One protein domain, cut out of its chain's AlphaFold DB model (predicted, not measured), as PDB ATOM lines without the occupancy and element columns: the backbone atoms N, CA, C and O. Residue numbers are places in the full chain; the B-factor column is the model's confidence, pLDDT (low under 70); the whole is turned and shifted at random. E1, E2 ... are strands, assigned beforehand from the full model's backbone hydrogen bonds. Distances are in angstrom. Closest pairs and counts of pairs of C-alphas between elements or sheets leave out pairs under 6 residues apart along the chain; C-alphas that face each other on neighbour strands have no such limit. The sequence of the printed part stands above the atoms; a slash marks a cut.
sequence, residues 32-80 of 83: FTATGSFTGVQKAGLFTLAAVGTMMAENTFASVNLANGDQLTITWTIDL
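This is residues 32 to 80 of the 83 residues of an uncharacterized protein of Thaumarchaeota archaeon (UniProt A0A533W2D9). A two-strand antiparallel hairpin, E1 and E2, is bent into a wide V, and a third strand, E3, folds back over one face of it. Residues 32 to 33 pair with residues 71 to 72 of E3. The 49 printed residues hold E1, E2 and E3 in that order and no named helix: all strand, loose, radius of gyration of the C-alphas 12.4 A, spans 35 by 24 by 14 A.

Residues 32 to 33 pair antiparallel with residues 71 to 72 of E3, residues 71 to 79. E1, residues 38 to 47, and E2, residues 55 to 66, form a hairpin at 163 degrees; N 38 and O 66 are 2.8 A apart, N 59 and O 44 3.0 A, within hydrogen-bond range. E1 bends by 75 degrees at residue 41, E2 by 88 degrees at residue 62. E3 pairs with no named strand. The closest C-alphas of E1 and E3, Ala 44 and Ile 74, are 7.6 A apart. E2 and E3 meet only through their link.

E1 begins at C-alpha 38 (594.168, 319.073, 308.837) and is 21.5 A long, E2 23.8 A. E3, 26.1 A, ends at C-alpha 79 (612.622, 342.554, 299.529).

The farthest C-alphas, Asn 68 and Leu 80, are 37.0 A apart. The printed part has no cut. The E2 to E3 link is tight, E1 to E2 short. No printed residue is under 70 in pLDDT.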
ATOM      1  N   PHE A  32     605.222 321.287 301.398       98.38
ATOM      2  CA  PHE A  32     604.888 320.378 302.479       98.38
ATOM      3  C   PHE A  32     603.886 319.356 301.961       98.38
ATOM      4  O   PHE A  32     602.928 319.727 301.283       98.38
ATOM      5  N   THR A  33     604.090 318.088 302.298       98.56
ATOM      6  CA  THR A  33     603.139 317.016 302.003       98.56
ATOM      7  C   THR A  33     602.459 316.626 303.300       98.56
ATOM      8  O   THR A  33     603.127 316.193 304.240       98.56
ATOM      9  N   ALA A  34     601.142 316.781 303.366       98.56
ATOM     10  CA  ALA A  34     600.378 316.351 304.522       98.56
ATOM     11  C   ALA A  34     600.391 314.815 304.597       98.56
ATOM     12  O   ALA A  34     600.029 314.139 303.637       98.56
ATOM     13  N   THR A  35     600.797 314.252 305.737       98.50
ATOM     14  CA  THR A  35     600.777 312.792 305.984       98.50
ATOM     15  C   THR A  35     599.600 312.369 306.874       98.50
ATOM     16  O   THR A  35     599.618 311.323 307.516       98.50
ATOM     17  N   GLY A  36     598.601 313.243 306.975       97.19
ATOM     18  CA  GLY A  36     597.397 313.138 307.791       97.19
ATOM     19  C   GLY A  36     596.465 314.302 307.453       97.19
ATOM     20  O   GLY A  36     596.816 315.143 306.625       97.19
ATOM     21  N   SER A  37     595.287 314.362 308.071       97.44
ATOM     22  CA  SER A  37     594.303 315.403 307.748       97.44
ATOM     23  C   SER A  37     594.384 316.605 308.688       97.44
ATOM     24  O   SER A  37     594.441 316.445 309.907       97.44
ATOM     25  N   PHE A  38     594.307 317.808 308.121       97.06
ATOM     26  CA  PHE A  38     594.168 319.073 308.837       97.06
ATOM     27  C   PHE A  38     592.990 319.869 308.290       97.06
ATOM     28  O   PHE A  38     592.731 319.885 307.088       97.06
ATOM     29  N   THR A  39     592.300 320.577 309.181       96.62
ATOM     30  CA  THR A  39     591.288 321.562 308.797       96.62
ATOM     31  C   THR A  39     591.725 322.935 309.266       96.62
ATOM     32  O   THR A  39     592.406 323.058 310.285       96.62
ATOM     33  N   GLY A  40     591.354 323.968 308.521       95.75
ATOM     34  CA  GLY A  40     591.588 325.332 308.970       95.75
ATOM     35  C   GLY A  40     593.037 325.828 308.842       95.75
ATOM     36  O   GLY A  40     593.454 326.698 309.609       95.75
ATOM     37  N   VAL A  41     593.847 325.264 307.939       96.75
ATOM     38  CA  VAL A  41     595.236 325.705 307.734       96.75
ATOM     39  C   VAL A  41     595.211 327.061 307.032       96.75
ATOM     40  O   VAL A  41     594.675 327.178 305.936       96.75
ATOM     41  N   GLN A  42     595.742 328.103 307.673       96.94
ATOM     42  CA  GLN A  42     595.510 329.491 307.228       96.94
ATOM     43  C   GLN A  42     596.634 330.475 307.575       96.94
ATOM     44  O   GLN A  42     596.467 331.690 307.462       96.94
ATOM     45  N   LYS A  43     597.769 329.973 308.072       96.25
ATOM     46  CA  LYS A  43     598.917 330.795 308.460       96.25
ATOM     47  C   LYS A  43     600.219 330.049 308.207       96.25
ATOM     48  O   LYS A  43     600.304 328.858 308.494       96.25
ATOM     49  N   ALA A  44     601.226 330.761 307.714       97.00
ATOM     50  CA  ALA A  44     602.590 330.268 307.583       97.00
ATOM     51  C   ALA A  44     603.564 331.243 308.252       97.00
ATOM     52  O   ALA A  44     603.341 332.455 308.252       97.00
ATOM     53  N   GLY A  45     604.648 330.702 308.806       96.25
ATOM     54  CA  GLY A  45     605.748 331.475 309.376       96.25
ATOM     55  C   GLY A  45     607.080 331.095 308.737       96.25
ATOM     56  O   GLY A  45     607.313 329.925 308.431       96.25
ATOM     57  N   LEU A  46     607.952 332.083 308.555       97.25
ATOM     58  CA  LEU A  46     609.357 331.901 308.207       97.25
ATOM     59  C   LEU A  46     610.199 332.097 309.464       97.25
ATOM     60  O   LEU A  46     610.145 333.153 310.092       97.25
ATOM     61  N   PHE A  47     610.995 331.094 309.818       96.62
ATOM     62  CA  PHE A  47     611.885 331.123 310.978       96.62
ATOM     63  C   PHE A  47     613.342 331.044 310.529       96.62
ATOM     64  O   PHE A  47     613.634 330.431 309.505       96.62
ATOM     65  N   THR A  48     614.258 331.612 311.317       95.00
ATOM     66  CA  THR A  48     615.701 331.544 311.022       95.00
ATOM     67  C   THR A  48     616.241 330.113 311.051       95.00
ATOM     68  O   THR A  48     617.131 329.786 310.278       95.00
ATOM     69  N   LEU A  49     615.673 329.249 311.903       90.94
ATOM     70  CA  LEU A  49     616.005 327.832 312.071       90.94
ATOM     71  C   LEU A  49     614.740 327.008 312.372       90.94
ATOM     72  O   LEU A  49     613.805 327.486 313.017       90.94
ATOM     73  N   ALA A  50     614.745 325.730 311.985       83.94
ATOM     74  CA  ALA A  50     613.583 324.849 312.123       83.94
ATOM     75  C   ALA A  50     613.206 324.486 313.576       83.94
ATOM     76  O   ALA A  50     612.046 324.193 313.819       83.94
ATOM     77  N   ALA A  51     614.133 324.513 314.542       80.44
ATOM     78  CA  ALA A  51     613.855 324.082 315.926       80.44
ATOM     79  C   ALA A  51     614.011 325.195 316.978       80.44
ATOM     80  O   ALA A  51     613.241 325.260 317.929       80.44
ATOM     81  N   VAL A  52     614.992 326.082 316.799       85.69
ATOM     82  CA  VAL A  52     615.345 327.151 317.759       85.69
ATOM     83  C   VAL A  52     615.372 328.536 317.107       85.69
ATOM     84  O   VAL A  52     615.958 329.475 317.635       85.69
ATOM     85  N   GLY A  53     614.778 328.656 315.917       88.56
ATOM     86  CA  GLY A  53     614.781 329.896 315.154       88.56
ATOM     87  C   GLY A  53     613.801 330.937 315.678       88.56
ATOM     88  O   GLY A  53     612.698 330.609 316.120       88.56
ATOM     89  N   THR A  54     614.183 332.201 315.537       95.00
ATOM     90  CA  THR A  54     613.293 333.355 315.695       95.00
ATOM     91  C   THR A  54     612.411 333.485 314.457       95.00
ATOM     92  O   THR A  54     612.864 333.228 313.339       95.00
ATOM     93  N   MET A  55     611.145 333.868 314.640       95.12
ATOM     94  CA  MET A  55     610.239 334.142 313.523       95.12
ATOM     95  C   MET A  55     610.660 335.440 312.833       95.12
ATOM     96  O   MET A  55     610.708 336.484 313.474       95.12
ATOM     97  N   MET A  56     610.975 335.363 311.543       95.12
ATOM     98  CA  MET A  56     611.359 336.511 310.718       95.12
ATOM     99  C   MET A  56     610.155 337.140 310.021       95.12
ATOM    100  O   MET A  56     610.089 338.354 309.882       95.12
ATOM    101  N   ALA A  57     609.213 336.308 309.578       95.12
ATOM    102  CA  ALA A  57     608.003 336.747 308.901       95.12
ATOM    103  C   ALA A  57     606.843 335.800 309.215       95.12
ATOM    104  O   ALA A  57     607.044 334.607 309.448       95.12
ATOM    105  N   GLU A  58     605.624 336.327 309.176       95.94
ATOM    106  CA  GLU A  58     604.400 335.536 309.156       95.94
ATOM    107  C   GLU A  58     603.404 336.138 308.170       95.94
ATOM    108  O   GLU A  58     603.437 337.331 307.877       95.94
ATOM    109  N   ASN A  59     602.530 335.293 307.636       96.50
ATOM    110  CA  ASN A  59     601.448 335.729 306.777       96.50
ATOM    111  C   ASN A  59     600.258 334.784 306.918       96.50
ATOM    112  O   ASN A  59     600.413 333.583 307.166       96.50
ATOM    113  N   THR A  60     599.070 335.344 306.739       96.62
ATOM    114  CA  THR A  60     597.816 334.593 306.708       96.62
ATOM    115  C   THR A  60     597.338 334.416 305.275       96.62
ATOM    116  O   THR A  60     597.685 335.190 304.385       96.62
ATOM    117  N   PHE A  61     596.548 333.379 305.049       96.19
ATOM    118  CA  PHE A  61     595.919 333.089 303.767       96.19
ATOM    119  C   PHE A  61     594.519 332.520 304.000       96.19
ATOM    120  O   PHE A  61     594.144 332.209 305.133       96.19
ATOM    121  N   ALA A  62     593.724 332.421 302.931       96.81
ATOM    122  CA  ALA A  62     592.397 331.823 303.010       96.81
ATOM    123  C   ALA A  62     592.490 330.400 303.573       96.81
ATOM    124  O   ALA A  62     593.373 329.634 303.199       96.81
ATOM    125  N   SER A  63     591.582 330.063 304.480       96.56
ATOM    126  CA  SER A  63     591.618 328.783 305.179       96.56
ATOM    127  C   SER A  63     591.471 327.609 304.212       96.56
ATOM    128  O   SER A  63     590.554 327.599 303.388       96.56
ATOM    129  N   VAL A  64     592.358 326.620 304.318       97.25
ATOM    130  CA  VAL A  64     592.327 325.394 303.513       97.25
ATOM    131  C   VAL A  64     592.309 324.152 304.397       97.25
ATOM    132  O   VAL A  64     592.871 324.123 305.494       97.25
ATOM    133  N   ASN A  65     591.667 323.104 303.891       97.88
ATOM    134  CA  ASN A  65     591.730 321.768 304.467       97.88
ATOM    135  C   ASN A  65     592.716 320.938 303.644       97.88
ATOM    136  O   ASN A  65     592.735 321.055 302.421       97.88
ATOM    137  N   LEU A  66     593.514 320.115 304.316       98.19
ATOM    138  CA  LEU A  66     594.488 319.222 303.695       98.19
ATOM    139  C   LEU A  66     594.177 317.792 304.131       98.19
ATOM    140  O   LEU A  66     594.016 317.538 305.325       98.19
ATOM    141  N   ALA A  67     594.085 316.869 303.184       98.56
ATOM    142  CA  ALA A  67     594.026 315.434 303.415       98.56
ATOM    143  C   ALA A  67     595.418 314.796 303.268       98.56
ATOM    144  O   ALA A  67     596.367 315.412 302.784       98.56
ATOM    145  N   ASN A  68     595.544 313.530 303.673       98.44
ATOM    146  CA  ASN A  68     596.772 312.769 303.456       98.44
ATOM    147  C   ASN A  68     597.126 312.707 301.956       98.44
ATOM    148  O   ASN A  68     596.316 312.254 301.150       98.44
ATOM    149  N   GLY A  69     598.346 313.113 301.611       98.25
ATOM    150  CA  GLY A  69     598.844 313.201 300.239       98.25
ATOM    151  C   GLY A  69     598.705 314.584 299.599       98.25
ATOM    152  O   GLY A  69     599.385 314.842 298.604       98.25
ATOM    153  N   ASP A  70     597.907 315.489 300.174       98.75
ATOM    154  CA  ASP A  70     597.811 316.860 299.672       98.75
ATOM    155  C   ASP A  70     599.120 317.619 299.888       98.75
ATOM    156  O   ASP A  70     599.895 317.356 300.816       98.75
ATOM    157  N   GLN A  71     599.359 318.599 299.018       98.44
ATOM    158  CA  GLN A  71     600.556 319.422 299.052       98.44
ATOM    159  C   GLN A  71     600.217 320.895 299.242       98.44
ATOM    160  O   GLN A  71     599.334 321.437 298.582       98.44
ATOM    161  N   LEU A  72     600.978 321.548 300.117       97.81
ATOM    162  CA  LEU A  72     600.940 322.987 300.344       97.81
ATOM    163  C   LEU A  72     602.319 323.566 300.035       97.81
ATOM    164  O   LEU A  72     603.293 323.268 300.726       97.81
ATOM    165  N   THR A  73     602.405 324.404 299.007       98.19
ATOM    166  CA  THR A  73     603.639 325.125 298.675       98.19
ATOM    167  C   THR A  73     603.599 326.521 299.273       98.19
ATOM    168  O   THR A  73     602.690 327.296 298.992       98.19
ATOM    169  N   ILE A  74     604.613 326.845 300.072       98.06
ATOM    170  CA  ILE A  74     604.840 328.177 300.627       98.06
ATOM    171  C   ILE A  74     606.101 328.750 299.990       98.06
ATOM    172  O   ILE A  74     607.163 328.129 300.054       98.06
ATOM    173  N   THR A  75     605.986 329.950 299.426       98.25
ATOM    174  CA  THR A  75     607.112 330.723 298.896       98.25
ATOM    175  C   THR A  75     607.134 332.087 299.560       98.25
ATOM    176  O   THR A  75     606.209 332.882 299.402       98.25
ATOM    177  N   TRP A  76     608.209 332.363 300.286       98.12
ATOM    178  CA  TRP A  76     608.534 333.691 300.783       98.12
ATOM    179  C   TRP A  76     609.359 334.422 299.737       98.12
ATOM    180  O   TRP A  76     610.331 333.859 299.240       98.12
ATOM    181  N   THR A  77     608.982 335.660 299.433       97.06
ATOM    182  CA  THR A  77     609.821 336.629 298.717       97.06
ATOM    183  C   THR A  77     610.020 337.802 299.657       97.06
ATOM    184  O   THR A  77     609.040 338.415 300.076       97.06
ATOM    185  N   ILE A  78     611.265 338.060 300.038       95.69
ATOM    186  CA  ILE A  78     611.632 339.148 300.938       95.69
ATOM    187  C   ILE A  78     612.415 340.160 300.123       95.69
ATOM    188  O   ILE A  78     613.390 339.789 299.477       95.69
ATOM    189  N   ASP A  79     611.975 341.411 300.165       94.44
ATOM    190  CA  ASP A  79     612.622 342.554 299.529       94.44
ATOM    191  C   ASP A  79     613.043 343.542 300.623       94.44
ATOM    192  O   ASP A  79     612.256 343.843 301.525       94.44
ATOM    193  N   LEU A  80     614.293 344.001 300.576       90.00
ATOM    194  CA  LEU A  80     614.833 344.981 301.517       90.00
ATOM    195  C   LEU A  80     614.527 346.434 301.115       90.00
ATOM    196  O   LEU A  80     614.765 347.336 301.914       90.00
TER     197      LEU A  80